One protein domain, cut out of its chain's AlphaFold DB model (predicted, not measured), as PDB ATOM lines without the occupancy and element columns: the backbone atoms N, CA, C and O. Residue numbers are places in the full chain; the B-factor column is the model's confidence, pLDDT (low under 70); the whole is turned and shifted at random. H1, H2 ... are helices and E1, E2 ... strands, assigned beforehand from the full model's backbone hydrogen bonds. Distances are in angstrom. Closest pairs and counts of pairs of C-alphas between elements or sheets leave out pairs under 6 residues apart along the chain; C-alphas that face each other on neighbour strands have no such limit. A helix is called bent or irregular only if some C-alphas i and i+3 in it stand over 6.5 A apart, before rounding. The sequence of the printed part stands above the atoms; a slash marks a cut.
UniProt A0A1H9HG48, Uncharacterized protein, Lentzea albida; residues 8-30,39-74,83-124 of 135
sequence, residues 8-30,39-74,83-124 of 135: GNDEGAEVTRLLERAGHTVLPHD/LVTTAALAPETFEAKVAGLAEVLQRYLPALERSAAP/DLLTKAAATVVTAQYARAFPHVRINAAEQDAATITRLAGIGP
ATOM      1  N   GLY A   8       1.806  46.014 -22.145       75.00
ATOM      2  CA  GLY A   8       2.772  47.114 -22.257       75.00
ATOM      3  C   GLY A   8       4.223  46.628 -22.171       75.00
ATOM      4  O   GLY A   8       4.464  45.424 -22.249       75.00
ATOM      5  N   ASN A   9       5.194  47.544 -22.046       62.62
ATOM      6  CA  ASN A   9       6.615  47.177 -21.954       62.62
ATOM      7  C   ASN A   9       6.951  46.471 -20.627       62.62
ATOM      8  O   ASN A   9       6.210  46.567 -19.647       62.62
ATOM      9  N   ASP A  10       8.087  45.767 -20.646       55.34
ATOM     10  CA  ASP A  10       8.565  44.697 -19.753       55.34
ATOM     11  C   ASP A  10       8.869  45.104 -18.287       55.34
ATOM     12  O   ASP A  10       9.850  44.684 -17.677       55.34
ATOM     13  N   GLU A  11       8.015  45.924 -17.679       58.47
ATOM     14  CA  GLU A  11       8.099  46.358 -16.275       58.47
ATOM     15  C   GLU A  11       7.137  45.576 -15.364       58.47
ATOM     16  O   GLU A  11       6.831  45.957 -14.235       58.47
ATOM     17  N   GLY A  12       6.674  44.422 -15.846       63.53
ATOM     18  CA  GLY A  12       5.719  43.575 -15.145       63.53
ATOM     19  C   GLY A  12       6.328  42.687 -14.065       63.53
ATOM     20  O   GLY A  12       5.573  42.102 -13.311       63.53
ATOM     21  N   ALA A  13       7.652  42.540 -13.937       77.19
ATOM     22  CA  ALA A  13       8.222  41.472 -13.101       77.19
ATOM     23  C   ALA A  13       7.842  41.567 -11.608       77.19
ATOM     24  O   ALA A  13       7.550  40.549 -10.978       77.19
ATOM     25  N   GLU A  14       7.837  42.767 -11.022       82.12
ATOM     26  CA  GLU A  14       7.418  42.958  -9.627       82.12
ATOM     27  C   GLU A  14       5.900  42.842  -9.466       82.12
ATOM     28  O   GLU A  14       5.433  42.115  -8.589       82.12
ATOM     29  N   VAL A  15       5.136  43.489 -10.353       83.31
ATOM     30  CA  VAL A  15       3.667  43.416 -10.382       83.31
ATOM     31  C   VAL A  15       3.205  41.966 -10.537       83.31
ATOM     32  O   VAL A  15       2.386  41.501  -9.752       83.31
ATOM     33  N   THR A  16       3.793  41.214 -11.466       87.50
ATOM     34  CA  THR A  16       3.563  39.781 -11.676       87.50
ATOM     35  C   THR A  16       3.812  39.000 -10.395       87.50
ATOM     36  O   THR A  16       2.915  38.301  -9.933       87.50
ATOM     37  N   ARG A  17       4.977  39.172  -9.752       87.00
ATOM     38  CA  ARG A  17       5.283  38.471  -8.494       87.00
ATOM     39  C   ARG A  17       4.283  38.800  -7.388       87.00
ATOM     40  O   ARG A  17       3.921  37.911  -6.621       87.00
ATOM     41  N   LEU A  18       3.866  40.059  -7.249       87.56
ATOM     42  CA  LEU A  18       2.900  40.454  -6.220       87.56
ATOM     43  C   LEU A  18       1.501  39.904  -6.509       87.56
ATOM     44  O   LEU A  18       0.857  39.401  -5.589       87.56
ATOM     45  N   LEU A  19       1.064  39.929  -7.767       88.75
ATOM     46  CA  LEU A  19      -0.199  39.343  -8.206       88.75
ATOM     47  C   LEU A  19      -0.219  37.828  -7.974       88.75
ATOM     48  O   LEU A  19      -1.158  37.323  -7.362       88.75
ATOM     49  N   GLU A  20       0.836  37.114  -8.369       91.12
ATOM     50  CA  GLU A  20       0.984  35.674  -8.129       91.12
ATOM     51  C   GLU A  20       0.992  35.346  -6.629       91.12
ATOM     52  O   GLU A  20       0.309  34.423  -6.186       91.12
ATOM     53  N   ARG A  21       1.698  36.138  -5.808       90.31
ATOM     54  CA  ARG A  21       1.689  35.992  -4.339       90.31
ATOM     55  C   ARG A  21       0.325  36.281  -3.717       90.31
ATOM     56  O   ARG A  21      -0.008  35.671  -2.703       90.31
ATOM     57  N   ALA A  22      -0.451  37.189  -4.304       87.38
ATOM     58  CA  ALA A  22      -1.841  37.445  -3.939       87.38
ATOM     59  C   ALA A  22      -2.805  36.361  -4.474       87.38
ATOM     60  O   ALA A  22      -4.004  36.404  -4.200       87.38
ATOM     61  N   GLY A  23      -2.280  35.364  -5.195       89.62
ATOM     62  CA  GLY A  23      -3.008  34.215  -5.712       89.62
ATOM     63  C   GLY A  23      -3.607  34.428  -7.099       89.62
ATOM     64  O   GLY A  23      -4.354  33.575  -7.549       89.62
ATOM     65  N   HIS A  24      -3.340  35.537  -7.786       91.12
ATOM     66  CA  HIS A  24      -3.828  35.761  -9.147       91.12
ATOM     67  C   HIS A  24      -3.043  34.945 -10.182       91.12
ATOM     68  O   HIS A  24      -1.854  34.684 -10.012       91.12
ATOM     69  N   THR A  25      -3.702  34.585 -11.286       92.44
ATOM     70  CA  THR A  25      -3.042  33.945 -12.430       92.44
ATOM     71  C   THR A  25      -2.630  35.023 -13.417       92.44
ATOM     72  O   THR A  25      -3.499  35.638 -14.033       92.44
ATOM     73  N   VAL A  26      -1.328  35.248 -13.590       91.12
ATOM     74  CA  VAL A  26      -0.825  36.210 -14.577       91.12
ATOM     75  C   VAL A  26      -0.668  35.518 -15.929       91.12
ATOM     76  O   VAL A  26      -0.002  34.493 -16.055       91.12
ATOM     77  N   LEU A  27      -1.338  36.061 -16.938       90.06
ATOM     78  CA  LEU A  27      -1.342  35.557 -18.302       90.06
ATOM     79  C   LEU A  27      -0.110  36.070 -19.071       90.06
ATOM     80  O   LEU A  27       0.325  37.199 -18.832       90.06
ATOM     81  N   PRO A  28       0.435  35.296 -20.028       83.06
ATOM     82  CA  PRO A  28       1.514  35.770 -20.895       83.06
ATOM     83  C   PRO A  28       1.100  37.021 -21.685       83.06
ATOM     84  O   PRO A  28       0.017  37.030 -22.271       83.06
ATOM     85  N   HIS A  29       1.960  38.044 -21.758       72.56
ATOM     86  CA  HIS A  29       1.631  39.341 -22.378       72.56
ATOM     87  C   HIS A  29       1.203  39.237 -23.857       72.56
ATOM     88  O   HIS A  29       0.343  39.990 -24.307       72.56
ATOM     89  N   ASP A  30       1.747  38.269 -24.604       69.81
ATOM     90  CA  ASP A  30       1.459  38.062 -26.034       69.81
ATOM     91  C   ASP A  30       0.219  37.200 -26.298       69.81
ATOM     92  O   ASP A  30      -0.106  36.897 -27.449       69.81
ATOM     93  N   LEU A  39      -7.176  43.688 -16.467       92.81
ATOM     94  CA  LEU A  39      -6.214  44.242 -17.410       92.81
ATOM     95  C   LEU A  39      -5.385  45.320 -16.710       92.81
ATOM     96  O   LEU A  39      -5.924  46.321 -16.246       92.81
ATOM     97  N   VAL A  40      -4.073  45.136 -16.664       91.25
ATOM     98  CA  VAL A  40      -3.119  46.161 -16.235       91.25
ATOM     99  C   VAL A  40      -2.452  46.704 -17.490       91.25
ATOM    100  O   VAL A  40      -1.759  45.960 -18.180       91.25
ATOM    101  N   THR A  41      -2.657  47.979 -17.815       88.50
ATOM    102  CA  THR A  41      -1.997  48.595 -18.975       88.50
ATOM    103  C   THR A  41      -0.776  49.371 -18.500       88.50
ATOM    104  O   THR A  41      -0.936  50.381 -17.815       88.50
ATOM    105  N   THR A  42       0.428  48.918 -18.842       74.81
ATOM    106  CA  THR A  42       1.672  49.647 -18.570       74.81
ATOM    107  C   THR A  42       1.995  50.526 -19.774       74.81
ATOM    108  O   THR A  42       2.007  50.084 -20.924       74.81
ATOM    109  N   ALA A  43       2.151  51.824 -19.539       58.34
ATOM    110  CA  ALA A  43       2.235  52.814 -20.599       58.34
ATOM    111  C   ALA A  43       3.577  52.755 -21.355       58.34
ATOM    112  O   ALA A  43       4.472  53.548 -21.105       58.34
ATOM    113  N   ALA A  44       3.698  51.911 -22.380       53.88
ATOM    114  CA  ALA A  44       4.663  52.144 -23.460       53.88
ATOM    115  C   ALA A  44       4.082  53.159 -24.465       53.88
ATOM    116  O   ALA A  44       3.828  52.843 -25.625       53.88
ATOM    117  N   LEU A  45       3.788  54.380 -24.009       53.84
ATOM    118  CA  LEU A  45       3.228  55.438 -24.852       53.84
ATOM    119  C   LEU A  45       4.371  56.320 -25.375       53.84
ATOM    120  O   LEU A  45       4.750  57.291 -24.723       53.84
ATOM    121  N   ALA A  46       4.928  55.983 -26.541       54.53
ATOM    122  CA  ALA A  46       5.865  56.837 -27.280       54.53
ATOM    123  C   ALA A  46       5.153  57.354 -28.534       54.53
ATOM    124  O   ALA A  46       5.034  56.614 -29.514       54.53
ATOM    125  N   PRO A  47       4.535  58.547 -28.469       60.78
ATOM    126  CA  PRO A  47       5.165  59.879 -28.386       60.78
ATOM    127  C   PRO A  47       4.779  60.703 -27.136       60.78
ATOM    128  O   PRO A  47       3.755  60.461 -26.506       60.78
ATOM    129  N   GLU A  48       5.552  61.754 -26.826       72.88
ATOM    130  CA  GLU A  48       5.346  62.650 -25.664       72.88
ATOM    131  C   GLU A  48       4.123  63.589 -25.757       72.88
ATOM    132  O   GLU A  48       4.012  64.542 -24.988       72.88
ATOM    133  N   THR A  49       3.183  63.363 -26.677       88.06
ATOM    134  CA  THR A  49       1.960  64.175 -26.747       88.06
ATOM    135  C   THR A  49       0.836  63.549 -25.936       88.06
ATOM    136  O   THR A  49       0.677  62.328 -25.865       88.06
ATOM    137  N   PHE A  50       0.012  64.404 -25.340       89.38
ATOM    138  CA  PHE A  50      -1.164  63.982 -24.590       89.38
ATOM    139  C   PHE A  50      -2.125  63.140 -25.449       89.38
ATOM    140  O   PHE A  50      -2.590  62.091 -25.010       89.38
ATOM    141  N   GLU A  51      -2.385  63.551 -26.692       90.50
ATOM    142  CA  GLU A  51      -3.303  62.868 -27.608       90.50
ATOM    143  C   GLU A  51      -2.840  61.452 -27.928       90.50
ATOM    144  O   GLU A  51      -3.647  60.525 -27.948       90.50
ATOM    145  N   ALA A  52      -1.540  61.273 -28.156       87.31
ATOM    146  CA  ALA A  52      -1.003  59.964 -28.476       87.31
ATOM    147  C   ALA A  52      -0.985  59.046 -27.247       87.31
ATOM    148  O   ALA A  52      -1.259  57.853 -27.372       87.31
ATOM    149  N   LYS A  53      -0.773  59.604 -26.045       87.81
ATOM    150  CA  LYS A  53      -0.943  58.870 -24.785       87.81
ATOM    151  C   LYS A  53      -2.393  58.406 -24.582       87.81
ATOM    152  O   LYS A  53      -2.631  57.247 -24.248       87.81
ATOM    153  N   VAL A  54      -3.373  59.277 -24.839       90.94
ATOM    154  CA  VAL A  54      -4.803  58.918 -24.795       90.94
ATOM    155  C   VAL A  54      -5.134  57.836 -25.826       90.94
ATOM    156  O   VAL A  54      -5.808  56.864 -25.485       90.94
ATOM    157  N   ALA A  55      -4.654  57.985 -27.064       90.19
ATOM    158  CA  ALA A  55      -4.896  57.027 -28.139       90.19
ATOM    159  C   ALA A  55      -4.330  55.642 -27.806       90.19
ATOM    160  O   ALA A  55      -5.066  54.663 -27.874       90.19
ATOM    161  N   GLY A  56      -3.076  55.554 -27.352       86.88
ATOM    162  CA  GLY A  56      -2.457  54.266 -27.036       86.88
ATOM    163  C   GLY A  56      -3.152  53.525 -25.888       86.88
ATOM    164  O   GLY A  56      -3.399  52.325 -25.990       86.88
ATOM    165  N   LEU A  57      -3.562  54.229 -24.824       89.25
ATOM    166  CA  LEU A  57      -4.357  53.620 -23.747       89.25
ATOM    167  C   LEU A  57      -5.720  53.125 -24.256       89.25
ATOM    168  O   LEU A  57      -6.144  52.015 -23.932       89.25
ATOM    169  N   ALA A  58      -6.399  53.930 -25.077       91.00
ATOM    170  CA  ALA A  58      -7.673  53.556 -25.679       91.00
ATOM    171  C   ALA A  58      -7.546  52.327 -26.596       91.00
ATOM    172  O   ALA A  58      -8.404  51.450 -26.550       91.00
ATOM    173  N   GLU A  59      -6.482  52.232 -27.393       90.62
ATOM    174  CA  GLU A  59      -6.223  51.097 -28.286       90.62
ATOM    175  C   GLU A  59      -6.024  49.790 -27.516       90.62
ATOM    176  O   GLU A  59      -6.635  48.774 -27.862       90.62
ATOM    177  N   VAL A  60      -5.228  49.807 -26.440       89.81
ATOM    178  CA  VAL A  60      -5.045  48.628 -25.578       89.81
ATOM    179  C   VAL A  60      -6.380  48.207 -24.965       89.81
ATOM    180  O   VAL A  60      -6.738  47.030 -25.023       89.81
ATOM    181  N   LEU A  61      -7.156  49.157 -24.438       90.62
ATOM    182  CA  LEU A  61      -8.467  48.855 -23.865       90.62
ATOM    183  C   LEU A  61      -9.417  48.241 -24.886       90.62
ATOM    184  O   LEU A  61      -9.995  47.192 -24.620       90.62
ATOM    185  N   GLN A  62      -9.549  48.849 -26.064       91.81
ATOM    186  CA  GLN A  62     -10.416  48.339 -27.127       91.81
ATOM    187  C   GLN A  62      -9.998  46.945 -27.595       91.81
ATOM    188  O   GLN A  62     -10.858  46.102 -27.845       91.81
ATOM    189  N   ARG A  63      -8.689  46.678 -27.672       92.31
ATOM    190  CA  ARG A  63      -8.159  45.366 -28.051       92.31
ATOM    191  C   ARG A  63      -8.594  44.261 -27.084       92.31
ATOM    192  O   ARG A  63      -8.894  43.157 -27.533       92.31
ATOM    193  N   TYR A  64      -8.624  44.544 -25.782       93.06
ATOM    194  CA  TYR A  64      -8.933  43.551 -24.746       93.06
ATOM    195  C   TYR A  64     -10.371  43.610 -24.222       93.06
ATOM    196  O   TYR A  64     -10.786  42.713 -23.486       93.06
ATOM    197  N   LEU A  65     -11.159  44.598 -24.649       92.81
ATOM    198  CA  LEU A  65     -12.556  44.752 -24.258       92.81
ATOM    199  C   LEU A  65     -13.397  43.481 -24.491       92.81
ATOM    200  O   LEU A  65     -14.065  43.067 -23.547       92.81
ATOM    201  N   PRO A  66     -13.312  42.765 -25.636       94.69
ATOM    202  CA  PRO A  66     -14.103  41.547 -25.826       94.69
ATOM    203  C   PRO A  66     -13.788  40.436 -24.816       94.69
ATOM    204  O   PRO A  66     -14.653  39.622 -24.508       94.69
ATOM    205  N   ALA A  67     -12.545  40.360 -24.324       94.75
ATOM    206  CA  ALA A  67     -12.151  39.389 -23.302       94.75
ATOM    207  C   ALA A  67     -12.603  39.827 -21.898       94.75
ATOM    208  O   ALA A  67     -13.001  38.981 -21.098       94.75
ATOM    209  N   LEU A  68     -12.579  41.137 -21.619       94.31
ATOM    210  CA  LEU A  68     -13.099  41.726 -20.380       94.31
ATOM    211  C   LEU A  68     -14.620  41.554 -20.263       94.31
ATOM    212  O   LEU A  68     -15.109  41.194 -19.199       94.31
ATOM    213  N   GLU A  69     -15.372  41.731 -21.352       93.12
ATOM    214  CA  GLU A  69     -16.839  41.587 -21.381       93.12
ATOM    215  C   GLU A  69     -17.325  40.163 -21.058       93.12
ATOM    216  O   GLU A  69     -18.486  39.968 -20.700       93.12
ATOM    217  N   ARG A  70     -16.448  39.155 -21.163       95.00
ATOM    218  CA  ARG A  70     -16.748  37.776 -20.745       95.00
ATOM    219  C   ARG A  70     -16.511  37.541 -19.253       95.00
ATOM    220  O   ARG A  70     -16.979  36.534 -18.727       95.00
ATOM    221  N   SER A  71     -15.801  38.439 -18.571       94.19
ATOM    222  CA  SER A  71     -15.622  38.364 -17.123       94.19
ATOM    223  C   SER A  71     -16.882  38.820 -16.392       94.19
ATOM    224  O   SER A  71     -17.542  39.783 -16.776       94.19
ATOM    225  N   ALA A  72     -17.193  38.154 -15.281       91.06
ATOM    226  CA  ALA A  72     -18.274  38.565 -14.387       91.06
ATOM    227  C   ALA A  72     -17.919  39.811 -13.550       91.06
ATOM    228  O   ALA A  72     -18.799  40.395 -12.920       91.06
ATOM    229  N   ALA A  73     -16.638  40.187 -13.496       90.94
ATOM    230  CA  ALA A  73     -16.122  41.250 -12.637       90.94
ATOM    231  C   ALA A  73     -14.895  41.956 -13.258       90.94
ATOM    232  O   ALA A  73     -13.819  41.937 -12.654       90.94
ATOM    233  N   PRO A  74     -15.020  42.560 -14.455       94.38
ATOM    234  CA  PRO A  74     -13.872  43.079 -15.181       94.38
ATOM    235  C   PRO A  74     -13.283  44.334 -14.529       94.38
ATOM    236  O   PRO A  74     -13.984  45.296 -14.198       94.38
ATOM    237  N   ASP A  83       5.104  61.251 -14.766       82.75
ATOM    238  CA  ASP A  83       4.896  62.426 -15.609       82.75
ATOM    239  C   ASP A  83       3.419  62.854 -15.711       82.75
ATOM    240  O   ASP A  83       2.485  62.047 -15.764       82.75
ATOM    241  N   LEU A  84       3.205  64.171 -15.773       85.50
ATOM    242  CA  LEU A  84       1.872  64.777 -15.760       85.50
ATOM    243  C   LEU A  84       1.020  64.403 -16.980       85.50
ATOM    244  O   LEU A  84      -0.204  64.310 -16.860       85.50
ATOM    245  N   LEU A  85       1.630  64.195 -18.151       87.75
ATOM    246  CA  LEU A  85       0.886  63.900 -19.376       87.75
ATOM    247  C   LEU A  85       0.305  62.489 -19.328       87.75
ATOM    248  O   LEU A  85      -0.855  62.298 -19.701       87.75
ATOM    249  N   THR A  86       1.062  61.515 -18.823       85.06
ATOM    250  CA  THR A  86       0.575  60.143 -18.638       85.06
ATOM    251  C   THR A  86      -0.513  60.082 -17.568       85.06
ATOM    252  O   THR A  86      -1.553  59.466 -17.805       85.06
ATOM    253  N   LYS A  87      -0.358  60.799 -16.442       88.56
ATOM    254  CA  LYS A  87      -1.402  60.904 -15.401       88.56
ATOM    255  C   LYS A  87      -2.697  61.521 -15.942       88.56
ATOM    256  O   LYS A  87      -3.791  61.000 -15.699       88.56
ATOM    257  N   ALA A  88      -2.591  62.603 -16.715       90.62
ATOM    258  CA  ALA A  88      -3.744  63.260 -17.325       90.62
ATOM    259  C   ALA A  88      -4.435  62.356 -18.357       90.62
ATOM    260  O   ALA A  88      -5.661  62.227 -18.338       90.62
ATOM    261  N   ALA A  89      -3.665  61.697 -19.226       91.25
ATOM    262  CA  ALA A  89      -4.197  60.782 -20.233       91.25
ATOM    263  C   ALA A  89      -4.910  59.587 -19.587       91.25
ATOM    264  O   ALA A  89      -6.058  59.305 -19.931       91.25
ATOM    265  N   ALA A  90      -4.284  58.943 -18.596       91.12
ATOM    266  CA  ALA A  90      -4.882  57.847 -17.839       91.12
ATOM    267  C   ALA A  90      -6.179  58.280 -17.145       91.12
ATOM    268  O   ALA A  90      -7.172  57.562 -17.192       91.12
ATOM    269  N   THR A  91      -6.210  59.482 -16.563       92.44
ATOM    270  CA  THR A  91      -7.418  60.040 -15.935       92.44
ATOM    271  C   THR A  91      -8.551  60.238 -16.943       92.44
ATOM    272  O   THR A  91      -9.685  59.829 -16.691       92.44
ATOM    273  N   VAL A  92      -8.254  60.833 -18.102       93.94
ATOM    274  CA  VAL A  92      -9.242  61.095 -19.159       93.94
ATOM    275  C   VAL A  92      -9.792  59.790 -19.721       93.94
ATOM    276  O   VAL A  92     -11.009  59.636 -19.829       93.94
ATOM    277  N   VAL A  93      -8.920  58.831 -20.025       93.06
ATOM    278  CA  VAL A  93      -9.323  57.508 -20.515       93.06
ATOM    279  C   VAL A  93     -10.171  56.787 -19.473       93.06
ATOM    280  O   VAL A  93     -11.259  56.318 -19.808       93.06
ATOM    281  N   THR A  94      -9.743  56.775 -18.208       93.56
ATOM    282  CA  THR A  94     -10.512  56.194 -17.101       93.56
ATOM    283  C   THR A  94     -11.914  56.792 -17.018       93.56
ATOM    284  O   THR A  94     -12.889  56.045 -17.032       93.56
ATOM    285  N   ALA A  95     -12.047  58.120 -16.997       93.50
ATOM    286  CA  ALA A  95     -13.351  58.773 -16.887       93.50
ATOM    287  C   ALA A  95     -14.270  58.462 -18.082       93.50
ATOM    288  O   ALA A  95     -15.451  58.154 -17.900       93.50
ATOM    289  N   GLN A  96     -13.735  58.518 -19.304       94.44
ATOM    290  CA  GLN A  96     -14.526  58.317 -20.518       94.44
ATOM    291  C   GLN A  96     -14.966  56.863 -20.688       94.44
ATOM    292  O   GLN A  96     -16.135  56.608 -20.988       94.44
ATOM    293  N   TYR A  97     -14.065  55.905 -20.457       93.75
ATOM    294  CA  TYR A  97     -14.403  54.492 -20.581       93.75
ATOM    295  C   TYR A  97     -15.260  54.004 -19.416       93.75
ATOM    296  O   TYR A  97     -16.199  53.256 -19.662       93.75
ATOM    297  N   ALA A  98     -15.035  54.466 -18.181       93.31
ATOM    298  CA  ALA A  98     -15.905  54.101 -17.059       93.31
ATOM    299  C   ALA A  98     -17.352  54.566 -17.298       93.31
ATOM    300  O   ALA A  98     -18.303  53.879 -16.934       93.31
ATOM    301  N   ARG A  99     -17.531  55.715 -17.968       92.12
ATOM    302  CA  ARG A  99     -18.851  56.194 -18.394       92.12
ATOM    303  C   ARG A  99     -19.457  55.346 -19.518       92.12
ATOM    304  O   ARG A  99     -20.668  55.141 -19.521       92.12
ATOM    305  N   ALA A 100     -18.653  54.905 -20.483       94.75
ATOM    306  CA  ALA A 100     -19.124  54.113 -21.621       94.75
ATOM    307  C   ALA A 100     -19.408  52.642 -21.256       94.75
ATOM    308  O   ALA A 100     -20.318  52.038 -21.819       94.75
ATOM    309  N   PHE A 101     -18.670  52.090 -20.290       92.06
ATOM    310  CA  PHE A 101     -18.709  50.686 -19.882       92.06
ATOM    311  C   PHE A 101     -18.956  50.572 -18.370       92.06
ATOM    312  O   PHE A 101     -18.056  50.195 -17.626       92.06
ATOM    313  N   PRO A 102     -20.178  50.859 -17.884       89.12
ATOM    314  CA  PRO A 102     -20.464  50.942 -16.447       89.12
ATOM    315  C   PRO A 102     -20.344  49.605 -15.694       89.12
ATOM    316  O   PRO A 102     -20.385  49.591 -14.469       89.12
ATOM    317  N   HIS A 103     -20.221  48.486 -16.411       89.00
ATOM    318  CA  HIS A 103     -19.992  47.154 -15.846       89.00
ATOM    319  C   HIS A 103     -18.499  46.806 -15.719       89.00
ATOM    320  O   HIS A 103     -18.162  45.780 -15.137       89.00
ATOM    321  N   VAL A 104     -17.609  47.648 -16.261       92.00
ATOM    322  CA  VAL A 104     -16.156  47.519 -16.148       92.00
ATOM    323  C   VAL A 104     -15.657  48.551 -15.156       92.00
ATOM    324  O   VAL A 104     -15.895  49.750 -15.307       92.00
ATOM    325  N   ARG A 105     -14.908  48.101 -14.150       93.50
ATOM    326  CA  ARG A 105     -14.305  49.021 -13.195       93.50
ATOM    327  C   ARG A 105     -12.926  49.447 -13.672       93.50
ATOM    328  O   ARG A 105     -11.986  48.655 -13.663       93.50
ATOM    329  N   ILE A 106     -12.798  50.716 -14.027       93.94
ATOM    330  CA  ILE A 106     -11.595  51.267 -14.652       93.94
ATOM    331  C   ILE A 106     -10.934  52.247 -13.693       93.94
ATOM    332  O   ILE A 106     -11.587  53.135 -13.161       93.94
ATOM    333  N   ASN A 107      -9.638  52.088 -13.461       94.25
ATOM    334  CA  ASN A 107      -8.865  52.945 -12.573       94.25
ATOM    335  C   ASN A 107      -7.616  53.455 -13.277       94.25
ATOM    336  O   ASN A 107      -7.127  52.823 -14.209       94.25
ATOM    337  N   ALA A 108      -7.077  54.567 -12.790       92.06
ATOM    338  CA  ALA A 108      -5.716  54.991 -13.087       92.06
ATOM    339  C   ALA A 108      -4.868  54.868 -11.817       92.06
ATOM    340  O   ALA A 108      -5.340  55.212 -10.738       92.06
ATOM    341  N   ALA A 109      -3.636  54.389 -11.926       89.69
ATOM    342  CA  ALA A 109      -2.708  54.300 -10.808       89.69
ATOM    343  C   ALA A 109      -1.321  54.761 -11.240       89.69
ATOM    344  O   ALA A 109      -0.905  54.492 -12.365       89.69
ATOM    345  N   GLU A 110      -0.598  55.414 -10.337       85.81
ATOM    346  CA  GLU A 110       0.847  55.560 -10.497       85.81
ATOM    347  C   GLU A 110       1.514  54.180 -10.521       85.81
ATOM    348  O   GLU A 110       0.947  53.206 -10.013       85.81
ATOM    349  N   GLN A 111       2.699  54.090 -11.124       79.44
ATOM    350  CA  GLN A 111       3.508  52.876 -11.210       79.44
ATOM    351  C   GLN A 111       4.032  52.429  -9.831       79.44
ATOM    352  O   GLN A 111       5.220  52.466  -9.529       79.44
ATOM    353  N   ASP A 112       3.112  51.980  -8.984       82.50
ATOM    354  CA  ASP A 112       3.345  51.423  -7.663       82.50
ATOM    355  C   ASP A 112       2.748  50.017  -7.617       82.50
ATOM    356  O   ASP A 112       1.530  49.814  -7.700       82.50
ATOM    357  N   ALA A 113       3.618  49.017  -7.488       81.19
ATOM    358  CA  ALA A 113       3.222  47.621  -7.596       81.19
ATOM    359  C   ALA A 113       2.209  47.211  -6.508       81.19
ATOM    360  O   ALA A 113       1.320  46.391  -6.765       81.19
ATOM    361  N   ALA A 114       2.284  47.811  -5.315       84.19
ATOM    362  CA  ALA A 114       1.335  47.568  -4.233       84.19
ATOM    363  C   ALA A 114      -0.062  48.131  -4.546       84.19
ATOM    364  O   ALA A 114      -1.065  47.442  -4.340       84.19
ATOM    365  N   THR A 115      -0.142  49.346  -5.089       88.31
ATOM    366  CA  THR A 115      -1.390  49.990  -5.514       88.31
ATOM    367  C   THR A 115      -2.030  49.229  -6.666       88.31
ATOM    368  O   THR A 115      -3.214  48.901  -6.589       88.31
ATOM    369  N   ILE A 116      -1.255  48.857  -7.689       87.19
ATOM    370  CA  ILE A 116      -1.742  48.063  -8.829       87.19
ATOM    371  C   ILE A 116      -2.310  46.721  -8.346       87.19
ATOM    372  O   ILE A 116      -3.440  46.366  -8.689       87.19
ATOM    373  N   THR A 117      -1.570  46.006  -7.491       87.88
ATOM    374  CA  THR A 117      -2.004  44.721  -6.912       87.88
ATOM    375  C   THR A 117      -3.272  44.884  -6.078       87.88
ATOM    376  O   THR A 117      -4.205  44.086  -6.183       87.88
ATOM    377  N   ARG A 118      -3.348  45.944  -5.267       88.69
ATOM    378  CA  ARG A 118      -4.537  46.249  -4.470       88.69
ATOM    379  C   ARG A 118      -5.747  46.489  -5.361       88.69
ATOM    380  O   ARG A 118      -6.804  45.929  -5.088       88.69
ATOM    381  N   LEU A 119      -5.607  47.300  -6.407       89.94
ATOM    382  CA  LEU A 119      -6.698  47.572  -7.335       89.94
ATOM    383  C   LEU A 119      -7.141  46.284  -8.030       89.94
ATOM    384  O   LEU A 119      -8.331  45.995  -8.013       89.94
ATOM    385  N   ALA A 120      -6.220  45.450  -8.515       86.19
ATOM    386  CA  ALA A 120      -6.547  44.146  -9.104       86.19
ATOM    387  C   ALA A 120      -7.371  43.228  -8.172       86.19
ATOM    388  O   ALA A 120      -8.165  42.421  -8.650       86.19
ATOM    389  N   GLY A 121      -7.211  43.365  -6.851       84.06
ATOM    390  CA  GLY A 121      -7.929  42.570  -5.850       84.06
ATOM    391  C   GLY A 121      -9.292  43.116  -5.408       84.06
ATOM    392  O   GLY A 121     -10.079  42.377  -4.816       84.06
ATOM    393  N   ILE A 122      -9.607  44.390  -5.656       84.62
ATOM    394  CA  ILE A 122     -10.920  44.949  -5.295       84.62
ATOM    395  C   ILE A 122     -11.944  44.494  -6.353       84.62
ATOM    396  O   ILE A 122     -11.651  44.551  -7.544       84.62
ATOM    397  N   GLY A 123     -13.157  44.114  -5.948       73.00
ATOM    398  CA  GLY A 123     -14.238  43.721  -6.867       73.00
ATOM    399  C   GLY A 123     -14.857  44.875  -7.682       73.00
ATOM    400  O   GLY A 123     -14.515  46.044  -7.470       73.00
ATOM    401  N   PRO A 124     -15.794  44.571  -8.597       71.19
ATOM    402  CA  PRO A 124     -16.349  45.532  -9.555       71.19
ATOM    403  C   PRO A 124     -17.147  46.658  -8.881       71.19
ATOM    404  O   PRO A 124     -17.162  47.771  -9.392       71.19
TER     405      PRO A 124
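What this domain is: This is residues 8 to 30, 39 to 74 and 83 to 124 of the 135 residues of an uncharacterized protein of Lentzea albida (UniProt A0A1H9HG48). Two pairs of helices, H2 with H3 and H1 with H4, lie on opposite sides of a middle that holds the single strands E2 and E3. H2 and H3 make a V, E3 lies between H3 and H4, and the short strand E1 lies beside H1 at the margin. The 101 printed residues are mostly helix by class, with four named helices and three named strands in the order H1 E1 E2 H2 H3 E3 H4. The whole is compact, with a radius of gyration of the C-alphas of 13.3 A and spans of 37 by 28 by 24 A.

How they stand to each other: H2, residues 50 to 68, has a kink of 29 degrees near residue 62 and is irregular, C-alphas 63 and 66 being 7.4 A apart. With residues 50 to 58 alone it touches H3, residues 84 to 100, at a steep tilt of 40 degrees, the same way; the closest C-alphas, of Val 54 and Ala 89, are 5.0 A apart. E3, residues 105 to 110, comes closest to H3 at the C-alphas of Ala 108 and Ala 90, 5.6 A. E2, residues 39 to 42, and E3 are near each other. H4, residues 113 to 121, touches H1, residues 13 to 21, at a steep tilt of 42 degrees, the same way; their closest C-alphas, of Ala 113 and Val 15, are 5.1 A apart. E1, residues 25 to 27, comes within 6.4 A of H1 at the C-alphas of Val 26 and Thr 16. E1, E2 and E3 pair with no named strand. H2 and H4 are apart. Every O i to N i+4 pair is within hydrogen-bond range in H1, H3 and H4, and 13 of 15 in H2.

Where its parts are: H2 is 25.6 A from first to last C-alpha, H3 24.3 A and E3 16.7 A. H1 begins at C-alpha 13 (8.222, 41.472, -13.101), and H4 ends at C-alpha 121 (-7.929, 42.570, -5.850).

The domain as a whole: The C-alphas of Gly 23 and Thr 49 are the two farthest apart, 36.9 A. Residues 31 to 38 and 75 to 82 are not printed; the gaps are 13.1 A from C-alpha 30 to 39 and 27.0 A from C-alpha 74 to 83. Of the links printed whole, none is long. The mean pLDDT of the printed part is 85.7, and residues 9 to 12, 30 and 43 to 47 are under 70.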